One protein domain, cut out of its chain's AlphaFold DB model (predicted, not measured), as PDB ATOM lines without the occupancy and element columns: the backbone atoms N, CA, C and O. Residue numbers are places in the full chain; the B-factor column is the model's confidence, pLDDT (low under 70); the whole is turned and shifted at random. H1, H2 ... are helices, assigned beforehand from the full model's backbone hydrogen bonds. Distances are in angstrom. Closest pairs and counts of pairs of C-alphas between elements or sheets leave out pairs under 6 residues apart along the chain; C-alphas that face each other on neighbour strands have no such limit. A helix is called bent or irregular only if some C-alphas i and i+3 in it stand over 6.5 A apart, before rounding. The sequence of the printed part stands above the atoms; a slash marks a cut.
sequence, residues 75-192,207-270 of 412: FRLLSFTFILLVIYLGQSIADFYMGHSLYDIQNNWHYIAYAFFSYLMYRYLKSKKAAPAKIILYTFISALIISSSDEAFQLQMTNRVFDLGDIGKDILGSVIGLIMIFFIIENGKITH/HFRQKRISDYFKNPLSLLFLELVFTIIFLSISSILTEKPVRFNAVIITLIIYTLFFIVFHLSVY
ATOM      1  N   PHE A  75     168.756 124.790  72.579       91.19
ATOM      2  CA  PHE A  75     167.558 124.486  73.355       91.19
ATOM      3  C   PHE A  75     167.742 123.277  74.284       91.19
ATOM      4  O   PHE A  75     167.418 123.348  75.470       91.19
ATOM      5  N   ARG A  76     168.327 122.187  73.780       92.12
ATOM      6  CA  ARG A  76     168.671 120.998  74.569       92.12
ATOM      7  C   ARG A  76     169.686 121.336  75.650       92.12
ATOM      8  O   ARG A  76     169.500 120.914  76.783       92.12
ATOM      9  N   LEU A  77     170.706 122.130  75.318       91.69
ATOM     10  CA  LEU A  77     171.708 122.580  76.283       91.69
ATOM     11  C   LEU A  77     171.071 123.397  77.415       91.69
ATOM     12  O   LEU A  77     171.288 123.083  78.580       91.69
ATOM     13  N   LEU A  78     170.224 124.378  77.084       93.50
ATOM     14  CA  LEU A  78     169.481 125.153  78.083       93.50
ATOM     15  C   LEU A  78     168.600 124.251  78.961       93.50
ATOM     16  O   LEU A  78     168.540 124.439  80.173       93.50
ATOM     17  N   SER A  79     167.950 123.256  78.357       93.69
ATOM     18  CA  SER A  79     167.105 122.298  79.079       93.69
ATOM     19  C   SER A  79     167.918 121.422  80.037       93.69
ATOM     20  O   SER A  79     167.486 121.194  81.163       93.69
ATOM     21  N   PHE A  80     169.113 120.978  79.634       92.31
ATOM     22  CA  PHE A  80     170.042 120.268  80.517       92.31
ATOM     23  C   PHE A  80     170.486 121.147  81.686       92.31
ATOM     24  O   PHE A  80     170.409 120.712  82.833       92.31
ATOM     25  N   THR A  81     170.888 122.392  81.420       93.50
ATOM     26  CA  THR A  81     171.252 123.345  82.477       93.50
ATOM     27  C   THR A  81     170.093 123.561  83.448       93.50
ATOM     28  O   THR A  81     170.300 123.556  84.657       93.50
ATOM     29  N   PHE A  82     168.864 123.689  82.942       95.56
ATOM     30  CA  PHE A  82     167.676 123.807  83.784       95.56
ATOM     31  C   PHE A  82     167.467 122.573  84.674       95.56
ATOM     32  O   PHE A  82     167.239 122.728  85.869       95.56
ATOM     33  N   ILE A  83     167.607 121.358  84.132       94.88
ATOM     34  CA  ILE A  83     167.527 120.119  84.924       94.88
ATOM     35  C   ILE A  83     168.584 120.103  86.035       94.88
ATOM     36  O   ILE A  83     168.251 119.799  87.178       94.88
ATOM     37  N   LEU A  84     169.833 120.473  85.734       92.25
ATOM     38  CA  LEU A  84     170.901 120.537  86.740       92.25
ATOM     39  C   LEU A  84     170.586 121.549  87.849       92.25
ATOM     40  O   LEU A  84     170.814 121.256  89.020       92.25
ATOM     41  N   LEU A  85     170.018 122.707  87.500       95.50
ATOM     42  CA  LEU A  85     169.573 123.701  88.480       95.50
ATOM     43  C   LEU A  85     168.434 123.169  89.359       95.50
ATOM     44  O   LEU A  85     168.438 123.416  90.562       95.50
ATOM     45  N   VAL A  86     167.483 122.427  88.784       95.75
ATOM     46  CA  VAL A  86     166.376 121.811  89.532       95.75
ATOM     47  C   VAL A  86     166.884 120.726  90.485       95.75
ATOM     48  O   VAL A  86     166.457 120.700  91.637       95.75
ATOM     49  N   ILE A  87     167.827 119.879  90.053       92.88
ATOM     50  CA  ILE A  87     168.475 118.875  90.917       92.88
ATOM     51  C   ILE A  87     169.225 119.564  92.058       92.88
ATOM     52  O   ILE A  87     169.026 119.221  93.219       92.88
ATOM     53  N   TYR A  88     170.042 120.574  91.744       92.56
ATOM     54  CA  TYR A  88     170.774 121.339  92.751       92.56
ATOM     55  C   TYR A  88     169.833 121.993  93.770       92.56
ATOM     56  O   TYR A  88     170.076 121.926  94.975       92.56
ATOM     57  N   LEU A  89     168.734 122.588  93.298       94.06
ATOM     58  CA  LEU A  89     167.717 123.173  94.164       94.06
ATOM     59  C   LEU A  89     167.086 122.106  95.066       94.06
ATOM     60  O   LEU A  89     167.052 122.301  96.279       94.06
ATOM     61  N   GLY A  90     166.651 120.976  94.500       93.44
ATOM     62  CA  GLY A  90     166.077 119.858  95.251       93.44
ATOM     63  C   GLY A  90     167.014 119.348  96.346       93.44
ATOM     64  O   GLY A  90     166.611 119.268  97.505       93.44
ATOM     65  N   GLN A  91     168.285 119.134  96.001       90.88
ATOM     66  CA  GLN A  91     169.335 118.723  96.933       90.88
ATOM     67  C   GLN A  91     169.537 119.750  98.054       90.88
ATOM     68  O   GLN A  91     169.596 119.405  99.232       90.88
ATOM     69  N   SER A  92     169.609 121.037  97.701       90.25
ATOM     70  CA  SER A  92     169.826 122.115  98.673       90.25
ATOM     71  C   SER A  92     168.677 122.259  99.676       90.25
ATOM     72  O   SER A  92     168.900 122.690 100.816       90.25
ATOM     73  N   ILE A  93     167.457 121.905  99.258       92.25
ATOM     74  CA  ILE A  93     166.253 121.911 100.084       92.25
ATOM     75  C   ILE A  93     166.265 120.695 101.012       92.25
ATOM     76  O   ILE A  93     166.233 120.881 102.227       92.25
ATOM     77  N   ALA A  94     166.371 119.489 100.450       89.94
ATOM     78  CA  ALA A  94     166.177 118.243 101.184       89.94
ATOM     79  C   ALA A  94     167.316 117.914 102.164       89.94
ATOM     80  O   ALA A  94     167.059 117.491 103.287       89.94
ATOM     81  N   ASP A  95     168.574 118.165 101.792       84.44
ATOM     82  CA  ASP A  95     169.720 117.587 102.510       84.44
ATOM     83  C   ASP A  95     170.404 118.563 103.479       84.44
ATOM     84  O   ASP A  95     171.582 118.412 103.815       84.44
ATOM     85  N   PHE A  96     169.673 119.567 103.974       84.88
ATOM     86  CA  PHE A  96     170.235 120.587 104.867       84.88
ATOM     87  C   PHE A  96     170.899 120.001 106.113       84.88
ATOM     88  O   PHE A  96     172.033 120.368 106.420       84.88
ATOM     89  N   TYR A  97     170.205 119.103 106.818       78.50
ATOM     90  CA  TYR A  97     170.705 118.517 108.062       78.50
ATOM     91  C   TYR A  97     171.648 117.350 107.839       78.50
ATOM     92  O   TYR A  97     172.627 117.220 108.574       78.50
ATOM     93  N   MET A  98     171.396 116.541 106.815       78.56
ATOM     94  CA  MET A  98     172.191 115.347 106.575       78.56
ATOM     95  C   MET A  98     173.553 115.659 105.947       78.56
ATOM     96  O   MET A  98     174.523 114.936 106.168       78.56
ATOM     97  N   GLY A  99     173.662 116.760 105.195       75.75
ATOM     98  CA  GLY A  99     174.908 117.143 104.531       75.75
ATOM     99  C   GLY A  99     175.381 116.113 103.505       75.75
ATOM    100  O   GLY A  99     176.585 116.031 103.251       75.75
ATOM    101  N   HIS A 100     174.453 115.329 102.948       81.94
ATOM    102  CA  HIS A 100     174.747 114.371 101.896       81.94
ATOM    103  C   HIS A 100     175.262 115.095 100.657       81.94
ATOM    104  O   HIS A 100     174.791 116.170 100.263       81.94
ATOM    105  N   SER A 101     176.274 114.495 100.047       81.94
ATOM    106  CA  SER A 101     176.820 114.989  98.795       81.94
ATOM    107  C   SER A 101     175.907 114.605  97.627       81.94
ATOM    108  O   SER A 101     175.173 113.623  97.687       81.94
ATOM    109  N   LEU A 102     175.997 115.341  96.517       78.62
ATOM    110  CA  LEU A 102     175.254 115.023  95.288       78.62
ATOM    111  C   LEU A 102     175.660 113.668  94.668       78.62
ATOM    112  O   LEU A 102     174.960 113.143  93.810       78.62
ATOM    113  N   TYR A 103     176.797 113.105  95.082       77.88
ATOM    114  CA  TYR A 103     177.276 111.798  94.632       77.88
ATOM    115  C   TYR A 103     176.964 110.670  95.617       77.88
ATOM    116  O   TYR A 103     177.377 109.537  95.386       77.88
ATOM    117  N   ASP A 104     176.235 110.957  96.696       81.56
ATOM    118  CA  ASP A 104     175.690 109.925  97.565       81.56
ATOM    119  C   ASP A 104     174.616 109.159  96.783       81.56
ATOM    120  O   ASP A 104     173.491 109.637  96.599       81.56
ATOM    121  N   ILE A 105     175.002 108.000  96.243       78.31
ATOM    122  CA  ILE A 105     174.151 107.207  95.352       78.31
ATOM    123  C   ILE A 105     172.874 106.811  96.078       78.31
ATOM    124  O   ILE A 105     171.811 106.849  95.469       78.31
ATOM    125  N   GLN A 106     172.961 106.466  97.364       81.38
ATOM    126  CA  GLN A 106     171.814 105.997  98.129       81.38
ATOM    127  C   GLN A 106     170.729 107.075  98.204       81.38
ATOM    128  O   GLN A 106     169.568 106.796  97.920       81.38
ATOM    129  N   ASN A 107     171.119 108.312  98.505       80.38
ATOM    130  CA  ASN A 107     170.178 109.422  98.653       80.38
ATOM    131  C   ASN A 107     169.694 109.999  97.318       80.38
ATOM    132  O   ASN A 107     168.549 110.439  97.208       80.38
ATOM    133  N   ASN A 108     170.541 109.981  96.286       86.06
ATOM    134  CA  ASN A 108     170.208 110.527  94.968       86.06
ATOM    135  C   ASN A 108     169.549 109.502  94.028       86.06
ATOM    136  O   ASN A 108     169.049 109.878  92.962       86.06
ATOM    137  N   TRP A 109     169.511 108.220  94.414       87.56
ATOM    138  CA  TRP A 109     168.897 107.141  93.636       87.56
ATOM    139  C   TRP A 109     167.436 107.433  93.293       87.56
ATOM    140  O   TRP A 109     167.018 107.185  92.165       87.56
ATOM    141  N   HIS A 110     166.696 108.034  94.225       90.69
ATOM    142  CA  HIS A 110     165.301 108.446  94.063       90.69
ATOM    143  C   HIS A 110     165.077 109.278  92.788       90.69
ATOM    144  O   HIS A 110     164.232 108.945  91.951       90.69
ATOM    145  N   TYR A 111     165.921 110.290  92.551       92.00
ATOM    146  CA  TYR A 111     165.818 111.137  91.359       92.00
ATOM    147  C   TYR A 111     166.002 110.345  90.061       92.00
ATOM    148  O   TYR A 111     165.237 110.510  89.109       92.00
ATOM    149  N   ILE A 112     167.014 109.475  90.021       91.50
ATOM    150  CA  ILE A 112     167.364 108.687  88.834       91.50
ATOM    151  C   ILE A 112     166.295 107.624  88.571       91.50
ATOM    152  O   ILE A 112     165.826 107.476  87.438       91.50
ATOM    153  N   ALA A 113     165.883 106.914  89.622       94.44
ATOM    154  CA  ALA A 113     164.923 105.832  89.539       94.44
ATOM    155  C   ALA A 113     163.583 106.330  88.990       94.44
ATOM    156  O   ALA A 113     163.037 105.731  88.055       94.44
ATOM    157  N   TYR A 114     163.097 107.465  89.497       97.38
ATOM    158  CA  TYR A 114     161.834 108.040  89.052       97.38
ATOM    159  C   TYR A 114     161.936 108.785  87.713       97.38
ATOM    160  O   TYR A 114     160.974 108.779  86.944       97.38
ATOM    161  N   ALA A 115     163.101 109.325  87.343       97.12
ATOM    162  CA  ALA A 115     163.310 109.834  85.985       97.12
ATOM    163  C   ALA A 115     163.227 108.709  84.935       97.12
ATOM    164  O   ALA A 115     162.630 108.885  83.866       97.12
ATOM    165  N   PHE A 116     163.776 107.529  85.247       96.94
ATOM    166  CA  PHE A 116     163.660 106.348  84.390       96.94
ATOM    167  C   PHE A 116     162.239 105.769  84.386       96.94
ATOM    168  O   PHE A 116     161.734 105.396  83.324       96.94
ATOM    169  N   PHE A 117     161.547 105.778  85.532       98.06
ATOM    170  CA  PHE A 117     160.118 105.454  85.607       98.06
ATOM    171  C   PHE A 117     159.305 106.326  84.642       98.06
ATOM    172  O   PHE A 117     158.544 105.791  83.833       98.06
ATOM    173  N   SER A 118     159.524 107.645  84.651       98.44
ATOM    174  CA  SER A 118     158.856 108.572  83.731       98.44
ATOM    175  C   SER A 118     159.114 108.236  82.269       98.44
ATOM    176  O   SER A 118     158.204 108.338  81.445       98.44
ATOM    177  N   TYR A 119     160.322 107.785  81.928       98.31
ATOM    178  CA  TYR A 119     160.646 107.346  80.572       98.31
ATOM    179  C   TYR A 119     159.872 106.088  80.157       98.31
ATOM    180  O   TYR A 119     159.302 106.050  79.062       98.31
ATOM    181  N   LEU A 120     159.797 105.075  81.024       98.19
ATOM    182  CA  LEU A 120     159.031 103.856  80.744       98.19
ATOM    183  C   LEU A 120     157.523 104.129  80.669       98.19
ATOM    184  O   LEU A 120     156.861 103.660  79.740       98.19
ATOM    185  N   MET A 121     156.995 104.936  81.592       98.44
ATOM    186  CA  MET A 121     155.594 105.356  81.596       98.44
ATOM    187  C   MET A 121     155.256 106.155  80.331       98.44
ATOM    188  O   MET A 121     154.243 105.892  79.681       98.44
ATOM    189  N   TYR A 122     156.135 107.073  79.920       98.44
ATOM    190  CA  TYR A 122     155.993 107.824  78.677       98.44
ATOM    191  C   TYR A 122     155.898 106.908  77.459       98.44
ATOM    192  O   TYR A 122     154.986 107.074  76.651       98.44
ATOM    193  N   ARG A 123     156.807 105.930  77.324       97.69
ATOM    194  CA  ARG A 123     156.780 104.972  76.207       97.69
ATOM    195  C   ARG A 123     155.463 104.202  76.168       97.69
ATOM    196  O   ARG A 123     154.778 104.233  75.147       97.69
ATOM    197  N   TYR A 124     155.078 103.621  77.304       97.94
ATOM    198  CA  TYR A 124     153.835 102.870  77.442       97.94
ATOM    199  C   TYR A 124     152.597 103.709  77.085       97.94
ATOM    200  O   TYR A 124     151.754 103.284  76.299       97.94
ATOM    201  N   LEU A 125     152.471 104.927  77.614       97.94
ATOM    202  CA  LEU A 125     151.306 105.770  77.335       97.94
ATOM    203  C   LEU A 125     151.323 106.333  75.904       97.94
ATOM    204  O   LEU A 125     150.266 106.482  75.284       97.94
ATOM    205  N   LYS A 126     152.506 106.597  75.341       96.94
ATOM    206  CA  LYS A 126     152.656 107.030  73.948       96.94
ATOM    207  C   LYS A 126     152.241 105.938  72.965       96.94
ATOM    208  O   LYS A 126     151.554 106.258  71.996       96.94
ATOM    209  N   SER A 127     152.571 104.666  73.206       96.69
ATOM    210  CA  SER A 127     152.086 103.567  72.353       96.69
ATOM    211  C   SER A 127     150.574 103.363  72.449       96.69
ATOM    212  O   SER A 127     149.942 102.927  71.487       96.69
ATOM    213  N   LYS A 128     149.955 103.794  73.556       97.38
ATOM    214  CA  LYS A 128     148.494 103.923  73.702       97.38
ATOM    215  C   LYS A 128     147.909 105.205  73.098       97.38
ATOM    216  O   LYS A 128     146.725 105.470  73.286       97.38
ATOM    217  N   LYS A 129     148.704 105.989  72.359       96.62
ATOM    218  CA  LYS A 129     148.306 107.264  71.734       96.62
ATOM    219  C   LYS A 129     147.740 108.277  72.744       96.62
ATOM    220  O   LYS A 129     146.892 109.096  72.395       96.62
ATOM    221  N   ALA A 130     148.190 108.228  74.000       96.62
ATOM    222  CA  ALA A 130     147.775 109.198  75.005       96.62
ATOM    223  C   ALA A 130     148.270 110.607  74.640       96.62
ATOM    224  O   ALA A 130     149.384 110.792  74.148       96.62
ATOM    225  N   ALA A 131     147.442 111.619  74.907       95.19
ATOM    226  CA  ALA A 131     147.834 113.012  74.727       95.19
ATOM    227  C   ALA A 131     148.964 113.393  75.709       95.19
ATOM    228  O   ALA A 131     148.929 112.930  76.851       95.19
ATOM    229  N   PRO A 132     149.906 114.285  75.339       96.19
ATOM    230  CA  PRO A 132     151.025 114.677  76.202       96.19
ATOM    231  C   PRO A 132     150.620 115.095  77.621       96.19
ATOM    232  O   PRO A 132     151.247 114.662  78.580       96.19
ATOM    233  N   ALA A 133     149.533 115.862  77.767       96.38
ATOM    234  CA  ALA A 133     149.043 116.291  79.078       96.38
ATOM    235  C   ALA A 133     148.578 115.110  79.948       96.38
ATOM    236  O   ALA A 133     148.847 115.081  81.142       96.38
ATOM    237  N   LYS A 134     147.952 114.086  79.345       97.50
ATOM    238  CA  LYS A 134     147.583 112.853  80.057       97.50
ATOM    239  C   LYS A 134     148.815 112.047  80.462       97.50
ATOM    240  O   LYS A 134     148.817 111.467  81.538       97.50
ATOM    241  N   ILE A 135     149.851 112.016  79.616       98.25
ATOM    242  CA  ILE A 135     151.110 111.336  79.943       98.25
ATOM    243  C   ILE A 135     151.753 111.975  81.174       98.25
ATOM    244  O   ILE A 135     152.092 111.257  82.106       98.25
ATOM    245  N   ILE A 136     151.868 113.305  81.184       98.38
ATOM    246  CA  ILE A 136     152.406 114.088  82.306       98.38
ATOM    247  C   ILE A 136     151.611 113.784  83.585       98.38
ATOM    248  O   ILE A 136     152.170 113.212  84.519       98.38
ATOM    249  N   LEU A 137     150.288 113.994  83.547       98.38
ATOM    250  CA  LEU A 137     149.407 113.800  84.702       98.38
ATOM    251  C   LEU A 137     149.477 112.380  85.277       98.38
ATOM    252  O   LEU A 137     149.614 112.192  86.483       98.38
ATOM    253  N   TYR A 138     149.361 111.359  84.424       98.56
ATOM    254  CA  TYR A 138     149.360 109.971  84.887       98.56
ATOM    255  C   TYR A 138     150.724 109.535  85.403       98.56
ATOM    256  O   TYR A 138     150.778 108.763  86.356       98.56
ATOM    257  N   THR A 139     151.812 110.039  84.819       98.56
ATOM    258  CA  THR A 139     153.166 109.765  85.312       98.56
ATOM    259  C   THR A 139     153.363 110.382  86.693       98.56
ATOM    260  O   THR A 139     153.816 109.691  87.603       98.56
ATOM    261  N   PHE A 140     152.948 111.637  86.877       98.62
ATOM    262  CA  PHE A 140     153.043 112.341  88.151       98.62
ATOM    263  C   PHE A 140     152.218 111.668  89.257       98.62
ATOM    264  O   PHE A 140     152.755 111.312  90.304       98.62
ATOM    265  N   ILE A 141     150.928 111.409  89.001       98.44
ATOM    266  CA  ILE A 141     150.036 110.749  89.967       98.44
ATOM    267  C   ILE A 141     150.534 109.337  90.294       98.44
ATOM    268  O   ILE A 141     150.547 108.952  91.460       98.44
ATOM    269  N   SER A 142     150.974 108.565  89.293       98.19
ATOM    270  CA  SER A 142     151.487 107.213  89.543       98.19
ATOM    271  C   SER A 142     152.763 107.244  90.379       98.19
ATOM    272  O   SER A 142     152.893 106.433  91.289       98.19
ATOM    273  N   ALA A 143     153.677 108.187  90.120       98.06
ATOM    274  CA  ALA A 143     154.883 108.354  90.925       98.06
ATOM    275  C   ALA A 143     154.541 108.668  92.390       98.06
ATOM    276  O   ALA A 143     155.060 108.005  93.286       98.06
ATOM    277  N   LEU A 144     153.613 109.605  92.623       97.88
ATOM    278  CA  LEU A 144     153.148 109.965  93.962       97.88
ATOM    279  C   LEU A 144     152.517 108.769  94.691       97.88
ATOM    280  O   LEU A 144     152.839 108.532  95.852       97.88
ATOM    281  N   ILE A 145     151.650 108.001  94.020       97.31
ATOM    282  CA  ILE A 145     150.996 106.820  94.608       97.31
ATOM    283  C   ILE A 145     152.022 105.738  94.943       97.31
ATOM    284  O   ILE A 145     151.984 105.199  96.047       97.31
ATOM    285  N   ILE A 146     152.925 105.416  94.012       95.88
ATOM    286  CA  ILE A 146     153.944 104.378  94.213       95.88
ATOM    287  C   ILE A 146     154.851 104.762  95.381       95.88
ATOM    288  O   ILE A 146     155.030 103.956  96.284       95.88
ATOM    289  N   SER A 147     155.354 105.998  95.392       95.62
ATOM    290  CA  SER A 147     156.251 106.492  96.440       95.62
ATOM    291  C   SER A 147     155.570 106.555  97.814       95.62
ATOM    292  O   SER A 147     156.077 106.022  98.795       95.62
ATOM    293  N   SER A 148     154.342 107.088  97.879       95.12
ATOM    294  CA  SER A 148     153.575 107.119  99.135       95.12
ATOM    295  C   SER A 148     153.274 105.715  99.661       95.12
ATOM    296  O   SER A 148     153.245 105.501 100.871       95.12
ATOM    297  N   SER A 149     153.030 104.763  98.755       93.94
ATOM    298  CA  SER A 149     152.810 103.366  99.124       93.94
ATOM    299  C   SER A 149     154.093 102.749  99.671       93.94
ATOM    300  O   SER A 149     154.038 102.137 100.730       93.94
ATOM    301  N   ASP A 150     155.229 102.926  98.991       90.75
ATOM    302  CA  ASP A 150     156.527 102.411  99.440       90.75
ATOM    303  C   ASP A 150     156.852 102.881 100.869       90.75
ATOM    304  O   ASP A 150     157.008 102.052 101.767       90.75
ATOM    305  N   GLU A 151     156.782 104.186 101.135       90.75
ATOM    306  CA  GLU A 151     156.989 104.737 102.483       90.75
ATOM    307  C   GLU A 151     155.988 104.181 103.517       90.75
ATOM    308  O   GLU A 151     156.352 103.847 104.651       90.75
ATOM    309  N   ALA A 152     154.717 104.012 103.135       90.94
ATOM    310  CA  ALA A 152     153.696 103.447 104.018       90.94
ATOM    311  C   ALA A 152     153.937 101.962 104.346       90.94
ATOM    312  O   ALA A 152     153.653 101.529 105.464       90.94
ATOM    313  N   PHE A 153     154.470 101.177 103.408       88.19
ATOM    314  CA  PHE A 153     154.832  99.781 103.653       88.19
ATOM    315  C   PHE A 153     156.118  99.660 104.474       88.19
ATOM    316  O   PHE A 153     156.206  98.811 105.365       88.19
ATOM    317  N   GLN A 154     157.104 100.523 104.233       84.25
ATOM    318  CA  GLN A 154     158.353 100.527 104.993       84.25
ATOM    319  C   GLN A 154     158.138 100.841 106.480       84.25
ATOM    320  O   GLN A 154     158.802 100.233 107.325       84.25
ATOM    321  N   LEU A 155     157.149 101.686 106.801       83.94
ATOM    322  CA  LEU A 155     156.680 101.923 108.172       83.94
ATOM    323  C   LEU A 155     156.266 100.650 108.920       83.94
ATOM    324  O   LEU A 155     156.380 100.600 110.141       83.94
ATOM    325  N   GLN A 156     155.724  99.652 108.216       84.19
ATOM    326  CA  GLN A 156     155.254  98.408 108.836       84.19
ATOM    327  C   GLN A 156     156.381  97.389 109.019       84.19
ATOM    328  O   GLN A 156     156.329  96.566 109.928       84.19
ATOM    329  N   MET A 157     157.386  97.427 108.144       72.94
ATOM    330  CA  MET A 157     158.428  96.401 108.063       72.94
ATOM    331  C   MET A 157     159.671  96.722 108.892       72.94
ATOM    332  O   MET A 157     160.452  95.826 109.208       72.94
ATOM    333  N   THR A 158     159.901  97.995 109.210       63.16
ATOM    334  CA  THR A 158     161.151  98.452 109.821       63.16
ATOM    335  C   THR A 158     160.878  99.523 110.871       63.16
ATOM    336  O   THR A 158     159.897 100.252 110.772       63.16
ATOM    337  N   ASN A 159     161.790  99.711 111.832       71.50
ATOM    338  CA  ASN A 159     161.815 100.903 112.697       71.50
ATOM    339  C   ASN A 159     162.172 102.192 111.911       71.50
ATOM    340  O   ASN A 159     162.706 103.144 112.484       71.50
ATOM    341  N   ARG A 160     161.934 102.219 110.590       76.19
ATOM    342  CA  ARG A 160     162.176 103.373 109.731       76.19
ATOM    343  C   ARG A 160     161.103 104.419 109.986       76.19
ATOM    344  O   ARG A 160     159.940 104.146 110.279       76.19
ATOM    345  N   VAL A 161     161.538 105.659 109.883       81.00
ATOM    346  CA  VAL A 161     160.715 106.846 110.017       81.00
ATOM    347  C   VAL A 161     160.158 107.160 108.628       81.00
ATOM    348  O   VAL A 161     160.949 107.343 107.716       81.00
ATOM    349  N   PHE A 162     158.831 107.207 108.469       85.56
ATOM    350  CA  PHE A 162     158.195 107.668 107.220       85.56
ATOM    351  C   PHE A 162     158.715 109.049 106.848       85.56
ATOM    352  O   PHE A 162     158.502 109.998 107.618       85.56
ATOM    353  N   ASP A 163     159.361 109.143 105.692       89.25
ATOM    354  CA  ASP A 163     160.012 110.362 105.243       89.25
ATOM    355  C   ASP A 163     159.243 110.968 104.064       89.25
ATOM    356  O   ASP A 163     159.298 110.517 102.923       89.25
ATOM    357  N   LEU A 164     158.500 112.042 104.346       94.19
ATOM    358  CA  LEU A 164     157.817 112.809 103.301       94.19
ATOM    359  C   LEU A 164     158.809 113.441 102.309       94.19
ATOM    360  O   LEU A 164     158.428 113.734 101.174       94.19
ATOM    361  N   GLY A 165     160.056 113.666 102.733       93.25
ATOM    362  CA  GLY A 165     161.131 114.169 101.892       93.25
ATOM    363  C   GLY A 165     161.480 113.192 100.775       93.25
ATOM    364  O   GLY A 165     161.621 113.631  99.634       93.25
ATOM    365  N   ASP A 166     161.519 111.887 101.060       92.88
ATOM    366  CA  ASP A 166     161.768 110.844 100.054       92.88
ATOM    367  C   ASP A 166     160.659 110.837  98.991       92.88
ATOM    368  O   ASP A 166     160.951 110.862  97.791       92.88
ATOM    369  N   ILE A 167     159.394 111.000  99.404       95.75
ATOM    370  CA  ILE A 167     158.274 111.177  98.464       95.75
ATOM    371  C   ILE A 167     158.470 112.414  97.587       95.75
ATOM    372  O   ILE A 167     158.249 112.367  96.373       95.75
ATOM    373  N   GLY A 168     158.910 113.525  98.181       96.38
ATOM    374  CA  GLY A 168     159.247 114.746  97.454       96.38
ATOM    375  C   GLY A 168     160.372 114.548  96.430       96.38
ATOM    376  O   GLY A 168     160.287 115.075  95.316       96.38
ATOM    377  N   LYS A 169     161.411 113.776  96.777       95.62
ATOM    378  CA  LYS A 169     162.534 113.448  95.884       95.62
ATOM    379  C   LYS A 169     162.074 112.584  94.709       95.62
ATOM    380  O   LYS A 169     162.429 112.883  93.567       95.62
ATOM    381  N   ASP A 170     161.229 111.591  94.964       96.62
ATOM    382  CA  ASP A 170     160.673 110.694  93.947       96.62
ATOM    383  C   ASP A 170     159.831 111.440  92.909       96.62
ATOM    384  O   ASP A 170     160.060 111.331  91.697       96.62
ATOM    385  N   ILE A 171     158.877 112.267  93.356       98.06
ATOM    386  CA  ILE A 171     158.054 113.050  92.426       98.06
ATOM    387  C   ILE A 171     158.895 114.100  91.680       98.06
ATOM    388  O   ILE A 171     158.646 114.343  90.496       98.06
ATOM    389  N   LEU A 172     159.943 114.661  92.300       97.94
ATOM    390  CA  LEU A 172     160.875 115.565  91.615       97.94
ATOM    391  C   LEU A 172     161.679 114.833  90.540       97.94
ATOM    392  O   LEU A 172     161.806 115.346  89.428       97.94
ATOM    393  N   GLY A 173     162.148 113.616  90.825       97.69
ATOM    394  CA  GLY A 173     162.768 112.729  89.842       97.69
ATOM    395  C   GLY A 173     161.844 112.456  88.658       97.69
ATOM    396  O   GLY A 173     162.251 112.575  87.499       97.69
ATOM    397  N   SER A 174     160.567 112.187  88.937       98.44
ATOM    398  CA  SER A 174     159.542 111.973  87.913       98.44
ATOM    399  C   SER A 174     159.359 113.201  87.007       98.44
ATOM    400  O   SER A 174     159.395 113.072  85.776       98.44
ATOM    401  N   VAL A 175     159.253 114.401  87.593       98.56
ATOM    402  CA  VAL A 175     159.143 115.676  86.860       98.56
ATOM    403  C   VAL A 175     160.408 115.971  86.046       98.56
ATOM    404  O   VAL A 175     160.303 116.358  84.880       98.56
ATOM    405  N   ILE A 176     161.604 115.735  86.598       98.06
ATOM    406  CA  ILE A 176     162.878 115.848  85.866       98.06
ATOM    407  C   ILE A 176     162.883 114.911  84.652       98.06
ATOM    408  O   ILE A 176     163.237 115.336  83.549       98.06
ATOM    409  N   GLY A 177     162.435 113.664  84.823       98.06
ATOM    410  CA  GLY A 177     162.281 112.706  83.731       98.06
ATOM    411  C   GLY A 177     161.341 113.217  82.638       98.06
ATOM    412  O   GLY A 177     161.686 113.171  81.457       98.06
ATOM    413  N   LEU A 178     160.188 113.780  83.010       98.44
ATOM    414  CA  LEU A 178     159.248 114.388  82.060       98.44
ATOM    415  C   LEU A 178     159.865 115.587  81.320       98.44
ATOM    416  O   LEU A 178     159.719 115.684  80.099       98.44
ATOM    417  N   ILE A 179     160.604 116.463  82.011       97.69
ATOM    418  CA  ILE A 179     161.332 117.577  81.380       97.69
ATOM    419  C   ILE A 179     162.362 117.032  80.380       97.69
ATOM    420  O   ILE A 179     162.398 117.467  79.226       97.69
ATOM    421  N   MET A 180     163.155 116.034  80.772       96.81
ATOM    422  CA  MET A 180     164.134 115.397  79.888       96.81
ATOM    423  C   MET A 180     163.462 114.823  78.633       96.81
ATOM    424  O   MET A 180     163.917 115.050  77.510       96.81
ATOM    425  N   ILE A 181     162.337 114.132  78.786       97.00
ATOM    426  CA  ILE A 181     161.611 113.539  77.661       97.00
ATOM    427  C   ILE A 181     161.078 114.617  76.715       97.00
ATOM    428  O   ILE A 181     161.346 114.576  75.513       97.00
ATOM    429  N   PHE A 182     160.332 115.596  77.226       96.38
ATOM    430  CA  PHE A 182     159.630 116.547  76.367       96.38
ATOM    431  C   PHE A 182     160.535 117.637  75.778       96.38
ATOM    432  O   PHE A 182     160.305 118.070  74.645       96.38
ATOM    433  N   PHE A 183     161.574 118.061  76.498       94.94
ATOM    434  CA  PHE A 183     162.456 119.146  76.065       94.94
ATOM    435  C   PHE A 183     163.726 118.629  75.385       94.94
ATOM    436  O   PHE A 183     164.172 119.222  74.403       94.94
ATOM    437  N   ILE A 184     164.274 117.491  75.825       93.50
ATOM    438  CA  ILE A 184     165.528 116.959  75.276       93.50
ATOM    439  C   ILE A 184     165.248 115.883  74.225       93.50
ATOM    440  O   ILE A 184     165.628 116.056  73.061       93.50
ATOM    441  N   ILE A 185     164.544 114.805  74.587       93.56
ATOM    442  CA  ILE A 185     164.296 113.675  73.674       93.56
ATOM    443  C   ILE A 185     163.395 114.114  72.512       93.56
ATOM    444  O   ILE A 185     163.791 114.016  71.349       93.56
ATOM    445  N   GLU A 186     162.233 114.693  72.812       93.62
ATOM    446  CA  GLU A 186     161.281 115.199  71.814       93.62
ATOM    447  C   GLU A 186     161.644 116.582  71.261       93.62
ATOM    448  O   GLU A 186     160.914 117.108  70.422       93.62
ATOM    449  N   ASN A 187     162.767 117.169  71.689       92.06
ATOM    450  CA  ASN A 187     163.267 118.460  71.209       92.06
ATOM    451  C   ASN A 187     162.212 119.581  71.260       92.06
ATOM    452  O   ASN A 187     162.042 120.327  70.298       92.06
ATOM    453  N   GLY A 188     161.437 119.654  72.344       89.62
ATOM    454  CA  GLY A 188     160.470 120.730  72.533       89.62
ATOM    455  C   GLY A 188     159.245 120.651  71.624       89.62
ATOM    456  O   GLY A 188     158.500 121.615  71.545       89.62
ATOM    457  N   LYS A 189     158.938 119.525  70.962       89.25
ATOM    458  CA  LYS A 189     157.689 119.403  70.169       89.25
ATOM    459  C   LYS A 189     156.427 119.794  70.947       89.25
ATOM    460  O   LYS A 189     155.467 120.286  70.361       89.25
ATOM    461  N   ILE A 190     156.447 119.616  72.268       88.44
ATOM    462  CA  ILE A 190     155.386 120.039  73.185       88.44
ATOM    463  C   ILE A 190     155.118 121.558  73.155       88.44
ATOM    464  O   ILE A 190     153.983 121.969  73.374       88.44
ATOM    465  N   THR A 191     156.128 122.386  72.854       84.81
ATOM    466  CA  THR A 191     156.003 123.850  72.750       84.81
ATOM    467  C   THR A 191     155.486 124.291  71.385       84.81
ATOM    468  O   THR A 191     154.908 125.367  71.270       84.81
ATOM    469  N   HIS A 192     155.683 123.472  70.352       74.12
ATOM    470  CA  HIS A 192     155.272 123.781  68.980       74.12
ATOM    471  C   HIS A 192     153.848 123.311  68.663       74.12
ATOM    472  O   HIS A 192     153.145 123.969  67.905       74.12
ATOM    473  N   HIS A 207     152.858 129.501  76.751       88.12
ATOM    474  CA  HIS A 207     151.683 129.920  77.506       88.12
ATOM    475  C   HIS A 207     151.452 128.984  78.687       88.12
ATOM    476  O   HIS A 207     150.773 127.970  78.568       88.12
ATOM    477  N   PHE A 208     152.022 129.354  79.835       93.38
ATOM    478  CA  PHE A 208     151.825 128.648  81.105       93.38
ATOM    479  C   PHE A 208     150.514 129.000  81.812       93.38
ATOM    480  O   PHE A 208     150.069 128.267  82.685       93.38
ATOM    481  N   ARG A 209     149.917 130.150  81.478       94.56
ATOM    482  CA  ARG A 209     148.701 130.656  82.121       94.56
ATOM    483  C   ARG A 209     147.505 130.490  81.201       94.56
ATOM    484  O   ARG A 209     147.583 130.845  80.026       94.56
ATOM    485  N   GLN A 210     146.400 130.017  81.763       94.75
ATOM    486  CA  GLN A 210     145.157 129.750  81.047       94.75
ATOM    487  C   GLN A 210     143.996 130.562  81.626       94.75
ATOM    488  O   GLN A 210     143.912 130.785  82.839       94.75
ATOM    489  N   LYS A 211     143.082 130.993  80.743       95.25
ATOM    490  CA  LYS A 211     141.874 131.750  81.117       95.25
ATOM    491  C   LYS A 211     140.847 130.895  81.858       95.25
ATOM    492  O   LYS A 211     140.096 131.435  82.659       95.25
ATOM    493  N   ARG A 212     140.788 129.587  81.588       96.44
ATOM    494  CA  ARG A 212     139.898 128.640  82.276       96.44
ATOM    495  C   ARG A 212     140.733 127.632  83.058       96.44
ATOM    496  O   ARG A 212     141.754 127.164  82.563       96.44
ATOM    497  N   ILE A 213     140.271 127.261  84.252       97.00
ATOM    498  CA  ILE A 213     140.962 126.295  85.124       97.00
ATOM    499  C   ILE A 213     141.135 124.938  84.421       97.00
ATOM    500  O   ILE A 213     142.211 124.347  84.454       97.00
ATOM    501  N   SER A 214     140.108 124.468  83.710       96.69
ATOM    502  CA  SER A 214     140.145 123.180  83.006       96.69
ATOM    503  C   SER A 214     141.155 123.124  81.855       96.69
ATOM    504  O   SER A 214     141.561 122.030  81.458       96.69
ATOM    505  N   ASP A 215     141.598 124.269  81.332       95.56
ATOM    506  CA  ASP A 215     142.580 124.320  80.249       95.56
ATOM    507  C   ASP A 215     144.011 124.060  80.756       95.56
ATOM    508  O   ASP A 215     144.844 123.587  79.982       95.56
ATOM    509  N   TYR A 216     144.296 124.263  82.053       96.06
ATOM    510  CA  TYR A 216     145.595 123.903  82.649       96.06
ATOM    511  C   TYR A 216     145.875 122.401  82.546       96.06
ATOM    512  O   TYR A 216     146.992 122.014  82.227       96.06
ATOM    513  N   PHE A 217     144.851 121.559  82.719       95.75
ATOM    514  CA  PHE A 217     144.962 120.097  82.608       95.75
ATOM    515  C   PHE A 217     145.018 119.590  81.160       95.75
ATOM    516  O   PHE A 217     145.335 118.426  80.918       95.75
ATOM    517  N   LYS A 218     144.693 120.442  80.182       94.25
ATOM    518  CA  LYS A 218     144.768 120.113  78.750       94.25
ATOM    519  C   LYS A 218     146.073 120.592  78.123       94.25
ATOM    520  O   LYS A 218     146.561 119.967  77.184       94.25
ATOM    521  N   ASN A 219     146.632 121.689  78.634       93.88
ATOM    522  CA  ASN A 219     147.882 122.260  78.160       93.88
ATOM    523  C   ASN A 219     149.079 121.594  78.870       93.88
ATOM    524  O   ASN A 219     149.277 121.802  80.066       93.88
ATOM    525  N   PRO A 220     149.921 120.834  78.154       95.00
ATOM    526  CA  PRO A 220     150.952 120.020  78.788       95.00
ATOM    527  C   PRO A 220     152.098 120.849  79.395       95.00
ATOM    528  O   PRO A 220     152.668 120.442  80.401       95.00
ATOM    529  N   LEU A 221     152.410 122.033  78.851       94.88
ATOM    530  CA  LEU A 221     153.410 122.936  79.439       94.88
ATOM    531  C   LEU A 221     152.926 123.553  80.750       94.88
ATOM    532  O   LEU A 221     153.690 123.659  81.706       94.88
ATOM    533  N   SER A 222     151.664 123.977  80.774       96.00
ATOM    534  CA  SER A 222     151.045 124.567  81.961       96.00
ATOM    535  C   SER A 222     150.960 123.532  83.079       96.00
ATOM    536  O   SER A 222     151.327 123.832  84.209       96.00
ATOM    537  N   LEU A 223     150.547 122.304  82.747       97.38
ATOM    538  CA  LEU A 223     150.482 121.201  83.697       97.38
ATOM    539  C   LEU A 223     151.860 120.849  84.271       97.38
ATOM    540  O   LEU A 223     152.013 120.837  85.486       97.38
ATOM    541  N   LEU A 224     152.872 120.646  83.418       97.69
ATOM    542  CA  LEU A 224     154.225 120.308  83.873       97.69
ATOM    543  C   LEU A 224     154.826 121.402  84.768       97.69
ATOM    544  O   LEU A 224     155.502 121.104  85.748       97.69
ATOM    545  N   PHE A 225     154.571 122.674  84.448       97.62
ATOM    546  CA  PHE A 225     154.986 123.792  85.294       97.62
ATOM    547  C   PHE A 225     154.311 123.749  86.671       97.62
ATOM    548  O   PHE A 225     154.981 123.923  87.685       97.62
ATOM    549  N   LEU A 226     153.001 123.501  86.716       98.25
ATOM    550  CA  LEU A 226     152.258 123.406  87.971       98.25
ATOM    551  C   LEU A 226     152.706 122.212  88.826       98.25
ATOM    552  O   LEU A 226     152.885 122.375  90.030       98.25
ATOM    553  N   GLU A 227     152.959 121.055  88.214       98.44
ATOM    554  CA  GLU A 227     153.507 119.873  88.896       98.44
ATOM    555  C   GLU A 227     154.918 120.127  89.446       98.44
ATOM    556  O   GLU A 227     155.218 119.741  90.578       98.44
ATOM    557  N   LEU A 228     155.771 120.834  88.695       98.38
ATOM    558  CA  LEU A 228     157.091 121.250  89.174       98.38
ATOM    559  C   LEU A 228     156.978 122.183  90.387       98.38
ATOM    560  O   LEU A 228     157.672 121.976  91.381       98.38
ATOM    561  N   VAL A 229     156.097 123.189  90.336       98.31
ATOM    562  CA  VAL A 229     155.894 124.110  91.465       98.31
ATOM    563  C   VAL A 229     155.335 123.377  92.684       98.31
ATOM    564  O   VAL A 229     155.861 123.558  93.781       98.31
ATOM    565  N   PHE A 230     154.320 122.527  92.502       98.56
ATOM    566  CA  PHE A 230     153.783 121.690  93.576       98.56
ATOM    567  C   PHE A 230     154.891 120.866  94.230       98.56
ATOM    568  O   PHE A 230     155.017 120.863  95.450       98.56
ATOM    569  N   THR A 231     155.728 120.222  93.418       98.19
ATOM    570  CA  THR A 231     156.822 119.378  93.896       98.19
ATOM    571  C   THR A 231     157.848 120.162  94.705       98.19
ATOM    572  O   THR A 231     158.250 119.714  95.773       98.19
ATOM    573  N   ILE A 232     158.259 121.343  94.234       97.94
ATOM    574  CA  ILE A 232     159.218 122.187  94.958       97.94
ATOM    575  C   ILE A 232     158.629 122.645  96.297       97.94
ATOM    576  O   ILE A 232     159.333 122.622  97.308       97.94
ATOM    577  N   ILE A 233     157.346 123.028  96.331       97.88
ATOM    578  CA  ILE A 233     156.657 123.388  97.580       97.88
ATOM    579  C   ILE A 233     156.610 122.174  98.512       97.88
ATOM    580  O   ILE A 233     157.014 122.289  99.664       97.88
ATOM    581  N   PHE A 234     156.175 121.014  98.016       97.81
ATOM    582  CA  PHE A 234     156.064 119.796  98.814       97.81
ATOM    583  C   PHE A 234     157.413 119.368  99.389       97.81
ATOM    584  O   PHE A 234     157.503 119.106 100.585       97.81
ATOM    585  N   LEU A 235     158.480 119.378  98.585       96.31
ATOM    586  CA  LEU A 235     159.837 119.076  99.042       96.31
ATOM    587  C   LEU A 235     160.319 120.092 100.091       96.31
ATOM    588  O   LEU A 235     160.902 119.713 101.101       96.31
ATOM    589  N   SER A 236     160.022 121.380  99.894       96.12
ATOM    590  CA  SER A 236     160.382 122.431 100.855       96.12
ATOM    591  C   SER A 236     159.700 122.227 102.201       96.12
ATOM    592  O   SER A 236     160.368 122.262 103.229       96.12
ATOM    593  N   ILE A 237     158.390 121.976 102.201       96.56
ATOM    594  CA  ILE A 237     157.600 121.811 103.424       96.56
ATOM    595  C   ILE A 237     157.880 120.466 104.111       96.56
ATOM    596  O   ILE A 237     157.988 120.422 105.333       96.56
ATOM    597  N   SER A 238     158.042 119.381 103.354       95.38
ATOM    598  CA  SER A 238     158.391 118.065 103.915       95.38
ATOM    599  C   SER A 238     159.783 118.049 104.546       95.38
ATOM    600  O   SER A 238     159.940 117.467 105.615       95.38
ATOM    601  N   SER A 239     160.759 118.761 103.965       92.94
ATOM    602  CA  SER A 239     162.118 118.866 104.525       92.94
ATOM    603  C   SER A 239     162.197 119.597 105.872       92.94
ATOM    604  O   SER A 239     163.199 119.477 106.574       92.94
ATOM    605  N   ILE A 240     161.161 120.368 106.230       94.00
ATOM    606  CA  ILE A 240     161.111 121.161 107.469       94.00
ATOM    607  C   ILE A 240     160.060 120.670 108.479       94.00
ATOM    608  O   ILE A 240     159.930 121.261 109.548       94.00
ATOM    609  N   LEU A 241     159.275 119.643 108.144       92.94
ATOM    610  CA  LEU A 241     158.236 119.075 109.011       92.94
ATOM    611  C   LEU A 241     158.343 117.546 109.026       92.94
ATOM    612  O   LEU A 241     157.432 116.836 108.590       92.94
ATOM    613  N   THR A 242     159.474 117.033 109.515       89.50
ATOM    614  CA  THR A 242     159.782 115.591 109.455       89.50
ATOM    615  C   THR A 242     159.216 114.793 110.640       89.50
ATOM    616  O   THR A 242     158.943 113.585 110.531       89.50
ATOM    617  N   GLU A 243     158.988 115.447 111.784       88.94
ATOM    618  CA  GLU A 243     158.514 114.784 112.999       88.94
ATOM    619  C   GLU A 243     157.086 114.235 112.847       88.94
ATOM    620  O   GLU A 243     156.185 114.886 112.316       88.94
ATOM    621  N   LYS A 244     156.854 113.030 113.387       89.06
ATOM    622  CA  LYS A 244     155.564 112.316 113.339       89.06
ATOM    623  C   LYS A 244     154.326 113.192 113.636       89.06
ATOM    624  O   LYS A 244     153.389 113.101 112.842       89.06
ATOM    625  N   PRO A 245     154.277 114.018 114.705       90.75
ATOM    626  CA  PRO A 245     153.099 114.838 115.005       90.75
ATOM    627  C   PRO A 245     152.775 115.900 113.943       90.75
ATOM    628  O   PRO A 245     151.619 116.297 113.835       90.75
ATOM    629  N   VAL A 246     153.752 116.349 113.146       90.56
ATOM    630  CA  VAL A 246     153.573 117.452 112.183       90.56
ATOM    631  C   VAL A 246     153.538 117.006 110.719       90.56
ATOM    632  O   VAL A 246     153.290 117.827 109.840       90.56
ATOM    633  N   ARG A 247     153.694 115.710 110.420       90.69
ATOM    634  CA  ARG A 247     153.664 115.199 109.030       90.69
ATOM    635  C   ARG A 247     152.362 115.486 108.302       90.69
ATOM    636  O   ARG A 247     152.367 115.872 107.138       90.69
ATOM    637  N   PHE A 248     151.234 115.314 108.985       93.38
ATOM    638  CA  PHE A 248     149.939 115.630 108.389       93.38
ATOM    639  C   PHE A 248     149.821 117.131 108.082       93.38
ATOM    640  O   PHE A 248     149.330 117.512 107.017       93.38
ATOM    641  N   ASN A 249     150.379 117.978 108.955       94.50
ATOM    642  CA  ASN A 249     150.459 119.416 108.717       94.50
ATOM    643  C   ASN A 249     151.309 119.722 107.484       94.50
ATOM    644  O   ASN A 249     150.943 120.613 106.729       94.50
ATOM    645  N   ALA A 250     152.384 118.975 107.221       95.38
ATOM    646  CA  ALA A 250     153.204 119.166 106.025       95.38
ATOM    647  C   ALA A 250     152.395 119.006 104.727       95.38
ATOM    648  O   ALA A 250     152.511 119.829 103.814       95.38
ATOM    649  N   VAL A 251     151.517 118.000 104.664       96.12
ATOM    650  CA  VAL A 251     150.616 117.787 103.519       96.12
ATOM    651  C   VAL A 251     149.604 118.929 103.407       96.12
ATOM    652  O   VAL A 251     149.470 119.524 102.337       96.12
ATOM    653  N   ILE A 252     148.929 119.290 104.505       97.44
ATOM    654  CA  ILE A 252     147.937 120.379 104.509       97.44
ATOM    655  C   ILE A 252     148.574 121.715 104.114       97.44
ATOM    656  O   ILE A 252     148.060 122.407 103.238       97.44
ATOM    657  N   ILE A 253     149.702 122.075 104.727       96.12
ATOM    658  CA  ILE A 253     150.424 123.322 104.461       96.12
ATOM    659  C   ILE A 253     150.874 123.367 103.000       96.12
ATOM    660  O   ILE A 253     150.689 124.392 102.345       96.12
ATOM    661  N   THR A 254     151.379 122.256 102.450       97.44
ATOM    662  CA  THR A 254     151.712 122.158 101.020       97.44
ATOM    663  C   THR A 254     150.496 122.462 100.150       97.44
ATOM    664  O   THR A 254     150.585 123.293  99.246       97.44
ATOM    665  N   LEU A 255     149.351 121.827 100.426       98.12
ATOM    666  CA  LEU A 255     148.121 122.032  99.659       98.12
ATOM    667  C   LEU A 255     147.622 123.479  99.755       98.12
ATOM    668  O   LEU A 255     147.224 124.044  98.736       98.12
ATOM    669  N   ILE A 256     147.682 124.097 100.937       97.88
ATOM    670  CA  ILE A 256     147.298 125.500 101.140       97.88
ATOM    671  C   ILE A 256     148.223 126.426 100.344       97.88
ATOM    672  O   ILE A 256     147.734 127.227  99.548       97.88
ATOM    673  N   ILE A 257     149.546 126.300 100.503       97.31
ATOM    674  CA  ILE A 257     150.527 127.152  99.810       97.31
ATOM    675  C   ILE A 257     150.397 126.985  98.293       97.31
ATOM    676  O   ILE A 257     150.354 127.980  97.568       97.31
ATOM    677  N   TYR A 258     150.278 125.749  97.806       98.31
ATOM    678  CA  TYR A 258     150.090 125.479  96.385       98.31
ATOM    679  C   TYR A 258     148.768 126.050  95.858       98.31
ATOM    680  O   TYR A 258     148.750 126.649  94.785       98.31
ATOM    681  N   THR A 259     147.672 125.928  96.609       98.31
ATOM    682  CA  THR A 259     146.370 126.487  96.211       98.31
ATOM    683  C   THR A 259     146.421 128.009  96.144       98.31
ATOM    684  O   THR A 259     145.970 128.593  95.158       98.31
ATOM    685  N   LEU A 260     147.021 128.666  97.142       97.62
ATOM    686  CA  LEU A 260     147.232 130.114  97.136       97.62
ATOM    687  C   LEU A 260     148.096 130.545  95.946       97.62
ATOM    688  O   LEU A 260     147.721 131.467  95.218       97.62
ATOM    689  N   PHE A 261     149.208 129.844  95.697       97.81
ATOM    690  CA  PHE A 261     150.043 130.069  94.519       97.81
ATOM    691  C   PHE A 261     149.237 129.920  93.225       97.81
ATOM    692  O   PHE A 261     149.284 130.806  92.376       97.81
ATOM    693  N   PHE A 262     148.471 128.837  93.076       98.31
ATOM    694  CA  PHE A 262     147.677 128.563  91.881       98.31
ATOM    695  C   PHE A 262     146.615 129.640  91.642       98.31
ATOM    696  O   PHE A 262     146.477 130.110  90.514       98.31
ATOM    697  N   ILE A 263     145.905 130.081  92.686       98.19
ATOM    698  CA  ILE A 263     144.917 131.165  92.595       98.19
ATOM    699  C   ILE A 263     145.594 132.456  92.128       98.19
ATOM    700  O   ILE A 263     145.146 133.062  91.155       98.19
ATOM    701  N   VAL A 264     146.702 132.857  92.760       97.38
ATOM    702  CA  VAL A 264     147.466 134.053  92.370       97.38
ATOM    703  C   VAL A 264     147.968 133.935  90.929       97.38
ATOM    704  O   VAL A 264     147.815 134.860  90.128       97.38
ATOM    705  N   PHE A 265     148.517 132.777  90.566       97.12
ATOM    706  CA  PHE A 265     149.027 132.488  89.233       97.12
ATOM    707  C   PHE A 265     147.924 132.550  88.169       97.12
ATOM    708  O   PHE A 265     148.109 133.194  87.133       97.12
ATOM    709  N   HIS A 266     146.756 131.962  88.438       97.50
ATOM    710  CA  HIS A 266     145.601 131.987  87.547       97.50
ATOM    711  C   HIS A 266     145.017 133.397  87.404       97.50
ATOM    712  O   HIS A 266     144.841 133.876  86.281       97.50
ATOM    713  N   LEU A 267     144.791 134.104  88.513       97.38
ATOM    714  CA  LEU A 267     144.269 135.470  88.492       97.38
ATOM    715  C   LEU A 267     145.253 136.457  87.841       97.38
ATOM    716  O   LEU A 267     144.826 137.455  87.260       97.38
ATOM    717  N   SER A 268     146.559 136.157  87.822       96.88
ATOM    718  CA  SER A 268     147.567 136.967  87.117       96.88
ATOM    719  C   SER A 268     147.374 137.033  85.591       96.88
ATOM    720  O   SER A 268     148.082 137.777  84.910       96.88
ATOM    721  N   VAL A 269     146.429 136.278  85.018       96.44
ATOM    722  CA  VAL A 269     146.001 136.453  83.620       96.44
ATOM    723  C   VAL A 269     145.380 137.839  83.407       96.44
ATOM    724  O   VAL A 269     145.585 138.461  82.361       96.44
ATOM    725  N   TYR A 270     144.669 138.366  84.405       96.81
ATOM    726  CA  TYR A 270     143.999 139.660  84.322       96.81
ATOM    727  C   TYR A 270     144.985 140.813  84.565       96.81
ATOM    728  O   TYR A 270     145.795 140.789  85.492       96.81
TER     729      TYR A 270
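AT A GLANCE: This is residues 75 to 192 and 207 to 270 of the 412 residues of an uncharacterized protein of Candidatus Cloacimonetes bacterium (UniProt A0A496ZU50). The core is a bundle of four helices, H1, H3, H4 and H7, with H4 and H7 side by side in the middle and H1 and H3 on opposite sides of H4. H2 crosses H4 on the side away from H7, H8 packs on H7 on the side away from H4, and the short helices H5 and H6 sit at one end of the long axis. The printed part has 182 residues with eight named helices, H1 to H8 in order, and no named strand: its class is all helix. It is compact, with a radius of gyration of the C-alphas of 16.5 A and spans of 49 by 35 by 30 A.

HOW THE PARTS SIT: Start at H1, residues 75 to 94, which touches H4, residues 164 to 185, closest at C-alphas 76 and 184, 5.2 A apart, at a shallow tilt of 4 degrees, opposite ways. H2, residues 105 to 127, touches H4 with residues 110 to 119 alone; C-alphas 111 and 173 come closest, at 3.8 A, and the tilt is steep, 49 degrees. H3, residues 132 to 157, forms helical hairpins with H2 and H4; its closest C-alphas to these are 139 to 118, 6.0 A, and 147 to 167, 5.5 A. H7, residues 220 to 238, touches H4 at a shallow tilt of 25 degrees, opposite ways, closest at C-alphas 235 and 168, 4.6 A. H8, residues 244 to 267, makes a helical hairpin with H7, at a shallow tilt of 34 degrees, only just short of steep; C-alphas 254 and 234 are closest, at 5.4 A. H1 and H3 are apart. Every O i to N i+4 pair is within hydrogen-bond range in H1, H4 and H7, against 16 of 19 in H2, 21 of 22 in H3 and 18 of 20 in H8.

IN THESE COORDINATES: Find C-alpha 75 at (167.558, 124.486, 73.355); from there H1 runs 28.6 A. H2 covers 32.1 A, with a kink of 26 degrees near residue 112, and is only just irregular, C-alphas 107 and 110 being 6.8 A apart. H3 spans 37.5 A and H4 30.3 A. H5, residues 189 to 192, touches H4 only at the corner, closest at C-alphas 190 and 182, 6.4 A. H6, residues 213 to 216, is close to but not clearly touching H7, with C-alphas 216 and 222 closest at 5.5 A. H7 runs 26.3 A; H8 runs 35.8 A to C-alpha 267 at (144.269, 135.470, 88.492) and is irregular, C-alphas 245 and 248 being 7.4 A apart.

THE WHOLE: The two C-alphas farthest apart, of Met 157 and Tyr 270, are 51.4 A apart. Look between residues 192 and 207 for the cut: residues 193 to 206 are not printed, and the C-alphas across it are 11.1 A apart. Of the links that are printed whole, none is long. The mean pLDDT of the printed part is 93.2, and residue 158 alone is under 70.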